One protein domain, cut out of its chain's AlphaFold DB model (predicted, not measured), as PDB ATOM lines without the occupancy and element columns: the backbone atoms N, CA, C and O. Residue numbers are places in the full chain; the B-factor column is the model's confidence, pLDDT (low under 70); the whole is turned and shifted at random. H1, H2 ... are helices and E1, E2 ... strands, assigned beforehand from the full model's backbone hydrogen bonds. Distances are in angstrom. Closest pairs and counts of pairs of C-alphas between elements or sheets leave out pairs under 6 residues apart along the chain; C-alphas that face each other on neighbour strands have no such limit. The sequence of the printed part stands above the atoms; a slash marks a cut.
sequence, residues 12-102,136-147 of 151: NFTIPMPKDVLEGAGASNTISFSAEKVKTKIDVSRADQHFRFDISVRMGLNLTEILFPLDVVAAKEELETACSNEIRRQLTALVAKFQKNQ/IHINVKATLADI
ATOM      1  N   ASN A  12     128.110 104.383 149.362       82.75
ATOM      2  CA  ASN A  12     128.968 105.530 149.079       82.75
ATOM      3  C   ASN A  12     128.538 106.186 147.771       82.75
ATOM      4  O   ASN A  12     128.201 105.491 146.811       82.75
ATOM      5  N   PHE A  13     128.556 107.510 147.734       81.06
ATOM      6  CA  PHE A  13     128.282 108.279 146.531       81.06
ATOM      7  C   PHE A  13     129.037 109.610 146.572       81.06
ATOM      8  O   PHE A  13     129.369 110.125 147.638       81.06
ATOM      9  N   THR A  14     129.286 110.165 145.392       82.19
ATOM     10  CA  THR A  14     130.035 111.410 145.218       82.19
ATOM     11  C   THR A  14     129.154 112.415 144.499       82.19
ATOM     12  O   THR A  14     128.503 112.074 143.507       82.19
ATOM     13  N   ILE A  15     129.115 113.644 145.009       75.81
ATOM     14  CA  ILE A  15     128.320 114.735 144.445       75.81
ATOM     15  C   ILE A  15     129.254 115.870 144.022       75.81
ATOM     16  O   ILE A  15     130.098 116.287 144.821       75.81
ATOM     17  N   PRO A  16     129.119 116.389 142.788       75.12
ATOM     18  CA  PRO A  16     129.767 117.635 142.410       75.12
ATOM     19  C   PRO A  16     129.104 118.800 143.152       75.12
ATOM     20  O   PRO A  16     127.881 118.938 143.131       75.12
ATOM     21  N   MET A  17     129.908 119.645 143.784       69.38
ATOM     22  CA  MET A  17     129.421 120.833 144.471       69.38
ATOM     23  C   MET A  17     129.161 121.984 143.492       69.38
ATOM     24  O   MET A  17     129.914 122.150 142.518       69.38
ATOM     25  N   PRO A  18     128.100 122.778 143.741       63.38
ATOM     26  CA  PRO A  18     127.863 124.034 143.040       63.38
ATOM     27  C   PRO A  18     129.089 124.954 143.148       63.38
ATOM     28  O   PRO A  18     129.756 125.000 144.180       63.38
ATOM     29  N   LYS A  19     129.436 125.648 142.057       61.81
ATOM     30  CA  LYS A  19     130.680 126.444 141.970       61.81
ATOM     31  C   LYS A  19     130.682 127.672 142.885       61.81
ATOM     32  O   LYS A  19     131.744 128.168 143.221       61.81
ATOM     33  N   ASP A  20     129.504 128.145 143.252       60.03
ATOM     34  CA  ASP A  20     129.225 129.237 144.184       60.03
ATOM     35  C   ASP A  20     129.649 128.934 145.628       60.03
ATOM     36  O   ASP A  20     129.926 129.865 146.374       60.03
ATOM     37  N   VAL A  21     129.806 127.655 145.986       59.19
ATOM     38  CA  VAL A  21     130.314 127.213 147.300       59.19
ATOM     39  C   VAL A  21     131.856 127.156 147.328       59.19
ATOM     40  O   VAL A  21     132.464 126.905 148.364       59.19
ATOM     41  N   LEU A  22     132.526 127.372 146.187       57.72
ATOM     42  CA  LEU A  22     133.963 127.141 146.013       57.72
ATOM     43  C   LEU A  22     134.711 128.458 145.789       57.72
ATOM     44  O   LEU A  22     134.801 128.952 144.664       57.72
ATOM     45  N   GLU A  23     135.334 128.998 146.835       51.94
ATOM     46  CA  GLU A  23     136.395 129.988 146.649       51.94
ATOM     47  C   GLU A  23     137.720 129.272 146.341       51.94
ATOM     48  O   GLU A  23     138.388 128.751 147.229       51.94
ATOM     49  N   GLY A  24     138.114 129.238 145.063       52.41
ATOM     50  CA  GLY A  24     139.468 128.835 144.665       52.41
ATOM     51  C   GLY A  24     139.530 127.976 143.406       52.41
ATOM     52  O   GLY A  24     139.012 126.864 143.344       52.41
ATOM     53  N   ALA A  25     140.207 128.488 142.378       46.62
ATOM     54  CA  ALA A  25     140.444 127.776 141.131       46.62
ATOM     55  C   ALA A  25     141.507 126.673 141.309       46.62
ATOM     56  O   ALA A  25     142.642 126.972 141.673       46.62
ATOM     57  N   GLY A  26     141.169 125.421 140.967       54.91
ATOM     58  CA  GLY A  26     142.172 124.431 140.543       54.91
ATOM     59  C   GLY A  26     142.060 122.997 141.072       54.91
ATOM     60  O   GLY A  26     142.697 122.124 140.490       54.91
ATOM     61  N   ALA A  27     141.260 122.708 142.100       54.88
ATOM     62  CA  ALA A  27     141.124 121.356 142.663       54.88
ATOM     63  C   ALA A  27     139.680 120.839 142.563       54.88
ATOM     64  O   ALA A  27     138.743 121.625 142.444       54.88
ATOM     65  N   SER A  28     139.518 119.512 142.530       64.75
ATOM     66  CA  SER A  28     138.241 118.807 142.344       64.75
ATOM     67  C   SER A  28     137.085 119.441 143.130       64.75
ATOM     68  O   SER A  28     137.224 119.669 144.323       64.75
ATOM     69  N   ASN A  29     135.925 119.667 142.502       76.19
ATOM     70  CA  ASN A  29     134.741 120.215 143.175       76.19
ATOM     71  C   ASN A  29     133.832 119.143 143.787       76.19
ATOM     72  O   ASN A  29     132.644 119.378 143.995       76.19
ATOM     73  N   THR A  30     134.334 117.932 143.989       81.00
ATOM     74  CA  THR A  30     133.511 116.800 144.411       81.00
ATOM     75  C   THR A  30     133.650 116.543 145.895       81.00
ATOM     76  O   THR A  30     134.765 116.511 146.413       81.00
ATOM     77  N   ILE A  31     132.526 116.265 146.548       84.12
ATOM     78  CA  ILE A  31     132.502 115.769 147.920       84.12
ATOM     79  C   ILE A  31     131.932 114.353 147.919       84.12
ATOM     80  O   ILE A  31     130.912 114.080 147.274       84.12
ATOM     81  N   SER A  32     132.598 113.451 148.640       87.44
ATOM     82  CA  SER A  32     132.160 112.064 148.797       87.44
ATOM     83  C   SER A  32     131.486 111.858 150.148       87.44
ATOM     84  O   SER A  32     131.964 112.327 151.183       87.44
ATOM     85  N   PHE A  33     130.381 111.119 150.131       89.38
ATOM     86  CA  PHE A  33     129.592 110.791 151.308       89.38
ATOM     87  C   PHE A  33     129.288 109.298 151.360       89.38
ATOM     88  O   PHE A  33     129.141 108.624 150.338       89.38
ATOM     89  N   SER A  34     129.083 108.796 152.573       90.06
ATOM     90  CA  SER A  34     128.384 107.537 152.805       90.06
ATOM     91  C   SER A  34     126.989 107.808 153.371       90.06
ATOM     92  O   SER A  34     126.823 108.598 154.298       90.06
ATOM     93  N   ALA A  35     125.970 107.163 152.804       89.94
ATOM     94  CA  ALA A  35     124.611 107.183 153.326       89.94
ATOM     95  C   ALA A  35     124.427 106.105 154.395       89.94
ATOM     96  O   ALA A  35     124.772 104.934 154.200       89.94
ATOM     97  N   GLU A  36     123.778 106.483 155.489       89.50
ATOM     98  CA  GLU A  36     123.345 105.582 156.544       89.50
ATOM     99  C   GLU A  36     121.896 105.840 156.967       89.50
ATOM    100  O   GLU A  36     121.288 106.868 156.657       89.50
ATOM    101  N   LYS A  37     121.324 104.874 157.700       88.44
ATOM    102  CA  LYS A  37     119.980 104.967 158.303       88.44
ATOM    103  C   LYS A  37     118.895 105.413 157.308       88.44
ATOM    104  O   LYS A  37     117.953 106.105 157.694       88.44
ATOM    105  N   VAL A  38     119.011 104.988 156.049       91.19
ATOM    106  CA  VAL A  38     118.048 105.317 154.994       91.19
ATOM    107  C   VAL A  38     116.669 104.779 155.379       91.19
ATOM    108  O   VAL A  38     116.495 103.589 155.650       91.19
ATOM    109  N   LYS A  39     115.683 105.673 155.426       94.25
ATOM    110  CA  LYS A  39     114.278 105.375 155.692       94.25
ATOM    111  C   LYS A  39     113.440 105.915 154.547       94.25
ATOM    112  O   LYS A  39     113.444 107.117 154.294       94.25
ATOM    113  N   THR A  40     112.671 105.033 153.928       95.00
ATOM    114  CA  THR A  40     111.719 105.385 152.875       95.00
ATOM    115  C   THR A  40     110.309 105.171 153.397       95.00
ATOM    116  O   THR A  40     110.006 104.121 153.962       95.00
ATOM    117  N   LYS A  41     109.453 106.173 153.219       96.62
ATOM    118  CA  LYS A  41     108.007 106.073 153.403       96.62
ATOM    119  C   LYS A  41     107.350 106.327 152.053       96.62
ATOM    120  O   LYS A  41     107.754 107.257 151.360       96.62
ATOM    121  N   ILE A  42     106.371 105.505 151.701       96.94
ATOM    122  CA  ILE A  42     105.584 105.655 150.479       96.94
ATOM    123  C   ILE A  42     104.129 105.729 150.909       96.94
ATOM    124  O   ILE A  42     103.624 104.795 151.530       96.94
ATOM    125  N   ASP A  43     103.486 106.848 150.612       96.56
ATOM    126  CA  ASP A  43     102.050 107.023 150.774       96.56
ATOM    127  C   ASP A  43     101.398 106.909 149.391       96.56
ATOM    128  O   ASP A  43     101.864 107.518 148.424       96.56
ATOM    129  N   VAL A  44     100.342 106.097 149.289       96.12
ATOM    130  CA  VAL A  44      99.633 105.864 148.025       96.12
ATOM    131  C   VAL A  44      98.219 106.400 148.116       96.12
ATOM    132  O   VAL A  44      97.418 105.972 148.954       96.12
ATOM    133  N   SER A  45      97.897 107.304 147.206       94.50
ATOM    134  CA  SER A  45      96.564 107.870 147.050       94.50
ATOM    135  C   SER A  45      96.112 107.773 145.595       94.50
ATOM    136  O   SER A  45      96.831 107.269 144.727       94.50
ATOM    137  N   ARG A  46      94.891 108.230 145.323       86.31
ATOM    138  CA  ARG A  46      94.435 108.504 143.962       86.31
ATOM    139  C   ARG A  46      94.208 109.995 143.805       86.31
ATOM    140  O   ARG A  46      93.447 110.574 144.576       86.31
ATOM    141  N   ALA A  47      94.847 110.570 142.796       73.69
ATOM    142  CA  ALA A  47      94.493 111.871 142.256       73.69
ATOM    143  C   ALA A  47      93.745 111.601 140.944       73.69
ATOM    144  O   ALA A  47      94.273 110.951 140.042       73.69
ATOM    145  N   ASP A  48      92.475 111.997 140.881       72.94
ATOM    146  CA  ASP A  48      91.596 111.769 139.729       72.94
ATOM    147  C   ASP A  48      91.543 110.293 139.258       72.94
ATOM    148  O   ASP A  48      91.029 109.393 139.947       72.94
ATOM    149  N   GLN A  49      92.069 110.035 138.048       79.75
ATOM    150  CA  GLN A  49      92.095 108.731 137.396       79.75
ATOM    151  C   GLN A  49      93.393 107.924 137.602       79.75
ATOM    152  O   GLN A  49      93.393 106.718 137.322       79.75
ATOM    153  N   HIS A  50      94.440 108.518 138.175       91.12
ATOM    154  CA  HIS A  50      95.759 107.892 138.287       91.12
ATOM    155  C   HIS A  50      96.155 107.604 139.739       91.12
ATOM    156  O   HIS A  50      95.593 108.135 140.703       91.12
ATOM    157  N   PHE A  51      97.117 106.696 139.903       95.69
ATOM    158  CA  PHE A  51      97.761 106.492 141.194       95.69
ATOM    159  C   PHE A  51      98.699 107.653 141.473       95.69
ATOM    160  O   PHE A  51      99.428 108.085 140.584       95.69
ATOM    161  N   ARG A  52      98.711 108.106 142.722       96.94
ATOM    162  CA  ARG A  52      99.675 109.075 143.215       96.94
ATOM    163  C   ARG A  52     100.541 108.434 144.289       96.94
ATOM    164  O   ARG A  52     100.020 107.861 145.248       96.94
ATOM    165  N   PHE A  53     101.852 108.561 144.127       97.38
ATOM    166  CA  PHE A  53     102.863 108.073 145.055       97.38
ATOM    167  C   PHE A  53     103.641 109.249 145.633       97.38
ATOM    168  O   PHE A  53     104.459 109.864 144.947       97.38
ATOM    169  N   ASP A  54     103.420 109.537 146.912       97.75
ATOM    170  CA  ASP A  54     104.213 110.513 147.652       97.75
ATOM    171  C   ASP A  54     105.321 109.758 148.411       97.75
ATOM    172  O   ASP A  54     105.088 109.061 149.404       97.75
ATOM    173  N   ILE A  55     106.549 109.854 147.900       97.94
ATOM    174  CA  ILE A  55     107.732 109.130 148.375       97.94
ATOM    175  C   ILE A  55     108.583 110.072 149.219       97.94
ATOM    176  O   ILE A  55     109.129 111.058 148.728       97.94
ATOM    177  N   SER A  56     108.749 109.742 150.494       98.19
ATOM    178  CA  SER A  56     109.616 110.468 151.424       98.19
ATOM    179  C   SER A  56     110.840 109.636 151.783       98.19
ATOM    180  O   SER A  56     110.730 108.643 152.506       98.19
ATOM    181  N   VAL A  57     112.015 110.076 151.339       97.12
ATOM    182  CA  VAL A  57     113.309 109.467 151.664       97.12
ATOM    183  C   VAL A  57     114.026 110.328 152.698       97.12
ATOM    184  O   VAL A  57     114.218 111.526 152.502       97.12
ATOM    185  N   ARG A  58     114.438 109.723 153.813       96.75
ATOM    186  CA  ARG A  58     115.285 110.355 154.832       96.75
ATOM    187  C   ARG A  58     116.562 109.553 155.004       96.75
ATOM    188  O   ARG A  58     116.484 108.334 155.133       96.75
ATOM    189  N   MET A  59     117.712 110.214 155.037       93.75
ATOM    190  CA  MET A  59     119.003 109.549 155.224       93.75
ATOM    191  C   MET A  59     119.983 110.414 156.014       93.75
ATOM    192  O   MET A  59     119.911 111.640 155.959       93.75
ATOM    193  N   GLY A  60     120.882 109.757 156.746       92.81
ATOM    194  CA  GLY A  60     122.063 110.391 157.321       92.81
ATOM    195  C   GLY A  60     123.220 110.326 156.331       92.81
ATOM    196  O   GLY A  60     123.392 109.297 155.677       92.81
ATOM    197  N   LEU A  61     123.982 111.406 156.217       91.06
ATOM    198  CA  LEU A  61     125.207 111.480 155.433       91.06
ATOM    199  C   LEU A  61     126.400 111.549 156.373       91.06
ATOM    200  O   LEU A  61     126.409 112.370 157.288       91.06
ATOM    201  N   ASN A  62     127.407 110.726 156.109       90.44
ATOM    202  CA  ASN A  62     128.715 110.858 156.725       90.44
ATOM    203  C   ASN A  62     129.692 111.295 155.641       90.44
ATOM    204  O   ASN A  62     129.804 110.618 154.614       90.44
ATOM    205  N   LEU A  63     130.368 112.414 155.860       88.81
ATOM    206  CA  LEU A  63     131.412 112.889 154.969       88.81
ATOM    207  C   LEU A  63     132.566 111.879 154.940       88.81
ATOM    208  O   LEU A  63     133.012 111.427 155.992       88.81
ATOM    209  N   THR A  64     133.032 111.505 153.746       86.38
ATOM    210  CA  THR A  64     134.175 110.588 153.605       86.38
ATOM    211  C   THR A  64     135.393 111.235 152.966       86.38
ATOM    212  O   THR A  64     136.499 110.795 153.249       86.38
ATOM    213  N   GLU A  65     135.219 112.236 152.097       82.94
ATOM    214  CA  GLU A  65     136.343 112.879 151.404       82.94
ATOM    215  C   GLU A  65     135.976 114.292 150.928       82.94
ATOM    216  O   GLU A  65     134.904 114.489 150.344       82.94
ATOM    217  N   ILE A  66     136.889 115.247 151.138       83.50
ATOM    218  CA  ILE A  66     136.883 116.591 150.544       83.50
ATOM    219  C   ILE A  66     138.280 116.851 149.982       83.50
ATOM    220  O   ILE A  66     139.274 116.605 150.657       83.50
ATOM    221  N   LEU A  67     138.355 117.356 148.750       80.31
ATOM    222  CA  LEU A  67     139.616 117.590 148.033       80.31
ATOM    223  C   LEU A  67     139.928 119.082 147.829       80.31
ATOM    224  O   LEU A  67     140.653 119.452 146.907       80.31
ATOM    225  N   PHE A  68     139.350 119.945 148.662       76.75
ATOM    226  CA  PHE A  68     139.494 121.396 148.607       76.75
ATOM    227  C   PHE A  68     139.208 122.026 149.982       76.75
ATOM    228  O   PHE A  68     138.549 121.399 150.814       76.75
ATOM    229  N   PRO A  69     139.683 123.255 150.248       77.69
ATOM    230  CA  PRO A  69     139.350 123.962 151.481       77.69
ATOM    231  C   PRO A  69     137.844 124.252 151.557       77.69
ATOM    232  O   PRO A  69     137.307 124.963 150.712       77.69
ATOM    233  N   LEU A  70     137.166 123.708 152.569       80.25
ATOM    234  CA  LEU A  70     135.759 123.986 152.856       80.25
ATOM    235  C   LEU A  70     135.524 123.953 154.365       80.25
ATOM    236  O   LEU A  70     135.815 122.951 155.018       80.25
ATOM    237  N   ASP A  71     134.940 125.018 154.911       84.56
ATOM    238  CA  ASP A  71     134.387 124.976 156.264       84.56
ATOM    239  C   ASP A  71     133.051 124.220 156.234       84.56
ATOM    240  O   ASP A  71     131.992 124.771 155.934       84.56
ATOM    241  N   VAL A  72     133.113 122.920 156.520       83.81
ATOM    242  CA  VAL A  72     131.953 122.014 156.501       83.81
ATOM    243  C   VAL A  72     130.902 122.412 157.536       83.81
ATOM    244  O   VAL A  72     129.711 122.184 157.320       83.81
ATOM    245  N   VAL A  73     131.323 122.994 158.663       85.12
ATOM    246  CA  VAL A  73     130.404 123.405 159.727       85.12
ATOM    247  C   VAL A  73     129.611 124.620 159.267       85.12
ATOM    248  O   VAL A  73     128.385 124.617 159.388       85.12
ATOM    249  N   ALA A  74     130.288 125.611 158.682       87.12
ATOM    250  CA  ALA A  74     129.639 126.788 158.113       87.12
ATOM    251  C   ALA A  74     128.754 126.436 156.902       87.12
ATOM    252  O   ALA A  74     127.641 126.944 156.787       87.12
ATOM    253  N   ALA A  75     129.203 125.519 156.039       85.62
ATOM    254  CA  ALA A  75     128.496 125.128 154.816       85.62
ATOM    255  C   ALA A  75     127.431 124.032 155.019       85.62
ATOM    256  O   ALA A  75     126.828 123.561 154.053       85.62
ATOM    257  N   LYS A  76     127.184 123.582 156.256       87.62
ATOM    258  CA  LYS A  76     126.366 122.391 156.540       87.62
ATOM    259  C   LYS A  76     124.988 122.410 155.870       87.62
ATOM    260  O   LYS A  76     124.610 121.428 155.233       87.62
ATOM    261  N   GLU A  77     124.219 123.485 156.036       89.88
ATOM    262  CA  GLU A  77     122.849 123.567 155.500       89.88
ATOM    263  C   GLU A  77     122.828 123.549 153.968       89.88
ATOM    264  O   GLU A  77     121.955 122.933 153.345       89.88
ATOM    265  N   GLU A  78     123.827 124.184 153.359       86.69
ATOM    266  CA  GLU A  78     123.997 124.242 151.916       86.69
ATOM    267  C   GLU A  78     124.379 122.867 151.355       86.69
ATOM    268  O   GLU A  78     123.769 122.400 150.392       86.69
ATOM    269  N   LEU A  79     125.281 122.148 152.035       86.44
ATOM    270  CA  LEU A  79     125.641 120.766 151.712       86.44
ATOM    271  C   LEU A  79     124.442 119.817 151.818       86.44
ATOM    272  O   LEU A  79     124.196 119.026 150.904       86.44
ATOM    273  N   GLU A  80     123.669 119.894 152.903       91.81
ATOM    274  CA  GLU A  80     122.461 119.080 153.087       91.81
ATOM    275  C   GLU A  80     121.430 119.340 151.980       91.81
ATOM    276  O   GLU A  80     120.839 118.399 151.432       91.81
ATOM    277  N   THR A  81     121.249 120.607 151.609       91.88
ATOM    278  CA  THR A  81     120.328 121.033 150.549       91.88
ATOM    279  C   THR A  81     120.801 120.565 149.175       91.88
ATOM    280  O   THR A  81     120.020 119.963 148.430       91.88
ATOM    281  N   ALA A  82     122.078 120.773 148.845       87.75
ATOM    282  CA  ALA A  82     122.683 120.341 147.589       87.75
ATOM    283  C   ALA A  82     122.584 118.819 147.425       87.75
ATOM    284  O   ALA A  82     122.102 118.331 146.398       87.75
ATOM    285  N   CYS A  83     122.927 118.061 148.471       89.56
ATOM    286  CA  CYS A  83     122.821 116.605 148.460       89.56
ATOM    287  C   CYS A  83     121.371 116.137 148.303       89.56
ATOM    288  O   CYS A  83     121.083 115.263 147.483       89.56
ATOM    289  N   SER A  84     120.438 116.732 149.053       94.31
ATOM    290  CA  SER A  84     119.013 116.394 148.963       94.31
ATOM    291  C   SER A  84     118.470 116.629 147.551       94.31
ATOM    292  O   SER A  84     117.756 115.783 147.006       94.31
ATOM    293  N   ASN A  85     118.846 117.749 146.930       93.38
ATOM    294  CA  ASN A  85     118.429 118.097 145.577       93.38
ATOM    295  C   ASN A  85     119.003 117.154 144.523       93.38
ATOM    296  O   ASN A  85     118.252 116.688 143.664       93.38
ATOM    297  N   GLU A  86     120.293 116.839 144.596       90.25
ATOM    298  CA  GLU A  86     120.943 115.971 143.617       90.25
ATOM    299  C   GLU A  86     120.421 114.531 143.700       90.25
ATOM    300  O   GLU A  86     120.062 113.939 142.681       90.25
ATOM    301  N   ILE A  87     120.262 113.989 144.910       92.44
ATOM    302  CA  ILE A  87     119.683 112.652 145.105       92.44
ATOM    303  C   ILE A  87     118.238 112.623 144.600       92.44
ATOM    304  O   ILE A  87     117.855 111.699 143.879       92.44
ATOM    305  N   ARG A  88     117.433 113.647 144.923       96.31
ATOM    306  CA  ARG A  88     116.065 113.775 144.403       96.31
ATOM    307  C   ARG A  88     116.061 113.774 142.876       96.31
ATOM    308  O   ARG A  88     115.302 113.017 142.281       96.31
ATOM    309  N   ARG A  89     116.927 114.566 142.240       95.12
ATOM    310  CA  ARG A  89     117.046 114.650 140.779       95.12
ATOM    311  C   ARG A  89     117.360 113.286 140.160       95.12
ATOM    312  O   ARG A  89     116.698 112.894 139.198       95.12
ATOM    313  N   GLN A  90     118.328 112.556 140.713       93.75
ATOM    314  CA  GLN A  90     118.705 111.229 140.219       93.75
ATOM    315  C   GLN A  90     117.577 110.204 140.384       93.75
ATOM    316  O   GLN A  90     117.282 109.470 139.439       93.75
ATOM    317  N   LEU A  91     116.908 110.177 141.542       95.44
ATOM    318  CA  LEU A  91     115.773 109.283 141.786       95.44
ATOM    319  C   LEU A  91     114.597 109.597 140.855       95.44
ATOM    320  O   LEU A  91     114.045 108.681 140.250       95.44
ATOM    321  N   THR A  92     114.257 110.875 140.674       97.50
ATOM    322  CA  THR A  92     113.201 111.297 139.745       97.50
ATOM    323  C   THR A  92     113.531 110.878 138.314       97.50
ATOM    324  O   THR A  92     112.685 110.309 137.629       97.50
ATOM    325  N   ALA A  93     114.773 111.078 137.865       97.19
ATOM    326  CA  ALA A  93     115.200 110.660 136.532       97.19
ATOM    327  C   ALA A  93     115.170 109.132 136.355       97.19
ATOM    328  O   ALA A  93     114.827 108.640 135.279       97.19
ATOM    329  N   LEU A  94     115.522 108.371 137.394       96.88
ATOM    330  CA  LEU A  94     115.463 106.910 137.377       96.88
ATOM    331  C   LEU A  94     114.019 106.412 137.259       96.88
ATOM    332  O   LEU A  94     113.721 105.591 136.394       96.88
ATOM    333  N   VAL A  95     113.115 106.953 138.074       97.69
ATOM    334  CA  VAL A  95     111.694 106.595 138.033       97.69
ATOM    335  C   VAL A  95     111.058 106.991 136.701       97.69
ATOM    336  O   VAL A  95     110.329 106.192 136.118       97.69
ATOM    337  N   ALA A  96     111.409 108.150 136.141       97.62
ATOM    338  CA  ALA A  96     110.947 108.549 134.813       97.62
ATOM    339  C   ALA A  96     111.368 107.545 133.721       97.62
ATOM    340  O   ALA A  96     110.603 107.274 132.795       97.62
ATOM    341  N   LYS A  97     112.559 106.932 133.831       98.31
ATOM    342  CA  LYS A  97     112.970 105.841 132.926       98.31
ATOM    343  C   LYS A  97     112.104 104.596 133.112       98.31
ATOM    344  O   LYS A  97     111.790 103.947 132.118       98.31
ATOM    345  N   PHE A  98     111.714 104.259 134.340       98.06
ATOM    346  CA  PHE A  98     110.801 103.143 134.602       98.06
ATOM    347  C   PHE A  98     109.425 103.400 133.977       98.06
ATOM    348  O   PHE A  98     108.950 102.571 133.203       98.06
ATOM    349  N   GLN A  99     108.854 104.590 134.199       97.69
ATOM    350  CA  GLN A  99     107.573 104.996 133.613       97.69
ATOM    351  C   GLN A  99     107.609 104.983 132.083       97.69
ATOM    352  O   GLN A  99     106.735 104.388 131.458       97.69
ATOM    353  N   LYS A 100     108.656 105.551 131.467       98.12
ATOM    354  CA  LYS A 100     108.820 105.566 130.002       98.12
ATOM    355  C   LYS A 100     108.818 104.162 129.392       98.12
ATOM    356  O   LYS A 100     108.301 103.982 128.295       98.12
ATOM    357  N   ASN A 101     109.410 103.189 130.081       98.00
ATOM    358  CA  ASN A 101     109.466 101.803 129.618       98.00
ATOM    359  C   ASN A 101     108.275 100.959 130.099       98.00
ATOM    360  O   ASN A 101     108.234  99.776 129.783       98.00
ATOM    361  N   GLN A 102     107.322 101.540 130.841       97.75
ATOM    362  CA  GLN A 102     106.172 100.836 131.422       97.75
ATOM    363  C   GLN A 102     106.589  99.658 132.320       97.75
ATOM    364  O   GLN A 102     105.940  98.615 132.359       97.75
ATOM    365  N   ILE A 136     104.152 110.783 140.510       96.38
ATOM    366  CA  ILE A 136     105.199 110.393 141.459       96.38
ATOM    367  C   ILE A 136     105.893 111.633 142.004       96.38
ATOM    368  O   ILE A 136     106.589 112.354 141.289       96.38
ATOM    369  N   HIS A 137     105.743 111.852 143.307       97.25
ATOM    370  CA  HIS A 137     106.366 112.957 144.020       97.25
ATOM    371  C   HIS A 137     107.441 112.431 144.959       97.25
ATOM    372  O   HIS A 137     107.154 111.723 145.922       97.25
ATOM    373  N   ILE A 138     108.693 112.800 144.691       98.19
ATOM    374  CA  ILE A 138     109.839 112.373 145.491       98.19
ATOM    375  C   ILE A 138     110.340 113.548 146.318       98.19
ATOM    376  O   ILE A 138     110.791 114.561 145.782       98.19
ATOM    377  N   ASN A 139     110.307 113.380 147.634       98.19
ATOM    378  CA  ASN A 139     110.938 114.277 148.583       98.19
ATOM    379  C   ASN A 139     112.115 113.571 149.260       98.19
ATOM    380  O   ASN A 139     111.976 112.459 149.775       98.19
ATOM    381  N   VAL A 140     113.269 114.232 149.284       97.69
ATOM    382  CA  VAL A 140     114.493 113.711 149.896       97.69
ATOM    383  C   VAL A 140     114.952 114.688 150.961       97.69
ATOM    384  O   VAL A 140     115.055 115.883 150.704       97.69
ATOM    385  N   LYS A 141     115.246 114.168 152.152       97.56
ATOM    386  CA  LYS A 141     115.937 114.894 153.216       97.56
ATOM    387  C   LYS A 141     117.197 114.132 153.599       97.56
ATOM    388  O   LYS A 141     117.120 113.095 154.267       97.56
ATOM    389  N   ALA A 142     118.335 114.643 153.160       94.25
ATOM    390  CA  ALA A 142     119.645 114.193 153.586       94.25
ATOM    391  C   ALA A 142     120.144 115.105 154.714       94.25
ATOM    392  O   ALA A 142     120.024 116.322 154.617       94.25
ATOM    393  N   THR A 143     120.651 114.522 155.797       94.75
ATOM    394  CA  THR A 143     121.143 115.268 156.963       94.75
ATOM    395  C   THR A 143     122.567 114.841 157.261       94.75
ATOM    396  O   THR A 143     122.824 113.643 157.378       94.75
ATOM    397  N   LEU A 144     123.481 115.798 157.391       91.25
ATOM    398  CA  LEU A 144     124.873 115.547 157.727       91.25
ATOM    399  C   LEU A 144     124.942 115.103 159.191       91.25
ATOM    400  O   LEU A 144     124.659 115.871 160.116       91.25
ATOM    401  N   ALA A 145     125.229 113.819 159.375       86.38
ATOM    402  CA  ALA A 145     125.251 113.140 160.662       86.38
ATOM    403  C   ALA A 145     126.661 113.091 161.259       86.38
ATOM    404  O   ALA A 145     126.793 113.133 162.479       86.38
ATOM    405  N   ASP A 146     127.681 113.026 160.404       82.69
ATOM    406  CA  ASP A 146     129.086 112.965 160.791       82.69
ATOM    407  C   ASP A 146     129.950 113.643 159.714       82.69
ATOM    408  O   ASP A 146     129.684 113.511 158.516       82.69
ATOM    409  N   ILE A 147     130.974 114.374 160.143       77.00
ATOM    410  CA  ILE A 147     131.978 114.988 159.262       77.00
ATOM    411  C   ILE A 147     133.262 114.149 159.180       77.00
ATOM    412  O   ILE A 147     134.193 114.526 158.477       77.00
TER     413      ILE A 147
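AT A GLANCE: This is residues 12 to 102 and 136 to 147 of the 151 residues of an uncharacterized protein of Paenibacillus phyllosphaerae (UniProt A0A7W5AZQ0). A twisted four-stranded sheet curls round one long helix, H1; the hairpin E2 and E3 makes the length. The 103 printed residues run E1 E2 E3 H1 E4; the mixed sheet has the order E1 E2 E3 E4. The class is mixed, helices and strands; the whole is loose, radius of gyration of the C-alphas 16.1 A, spanning 52 by 26 by 21 A.

HOW THE PARTS SIT: E1, residues 12 to 16, and E2, residues 30 to 47, form a hairpin; N 13 and O 33, 2.9 A, are within hydrogen-bond range. E2 bends by 84 degrees at residue 34. E2 and E3, residues 50 to 66, form another, with N 41 and O 56 at 2.9 A; E1 E2 E3 are a meander, successive antiparallel neighbours. E4, residues 136 to 146, is parallel to E3, with N 57 and O 139 at 2.9 A. H1, residues 76 to 100, is on one face, two layers; its closest C-alphas to E4, Ser 84 and Ala 142, are 5.2 A apart. In H1 every O i to N i+4 pair is within hydrogen-bond range.

IN THESE COORDINATES: E1 begins at C-alpha 12 (128.968, 105.530, 149.079) and spans 13.8 A, E2 39.4 A, E3 43.8 A, H1 36.0 A, E4 30.8 A, ending at C-alpha 146 (129.086, 112.965, 160.791).

THE WHOLE: Across the cut, residues 103 to 135, C-alphas 102 and 136 are 13.9 A apart. The link E1 to E2 is long; its residues 17 to 28 have pLDDT under 70.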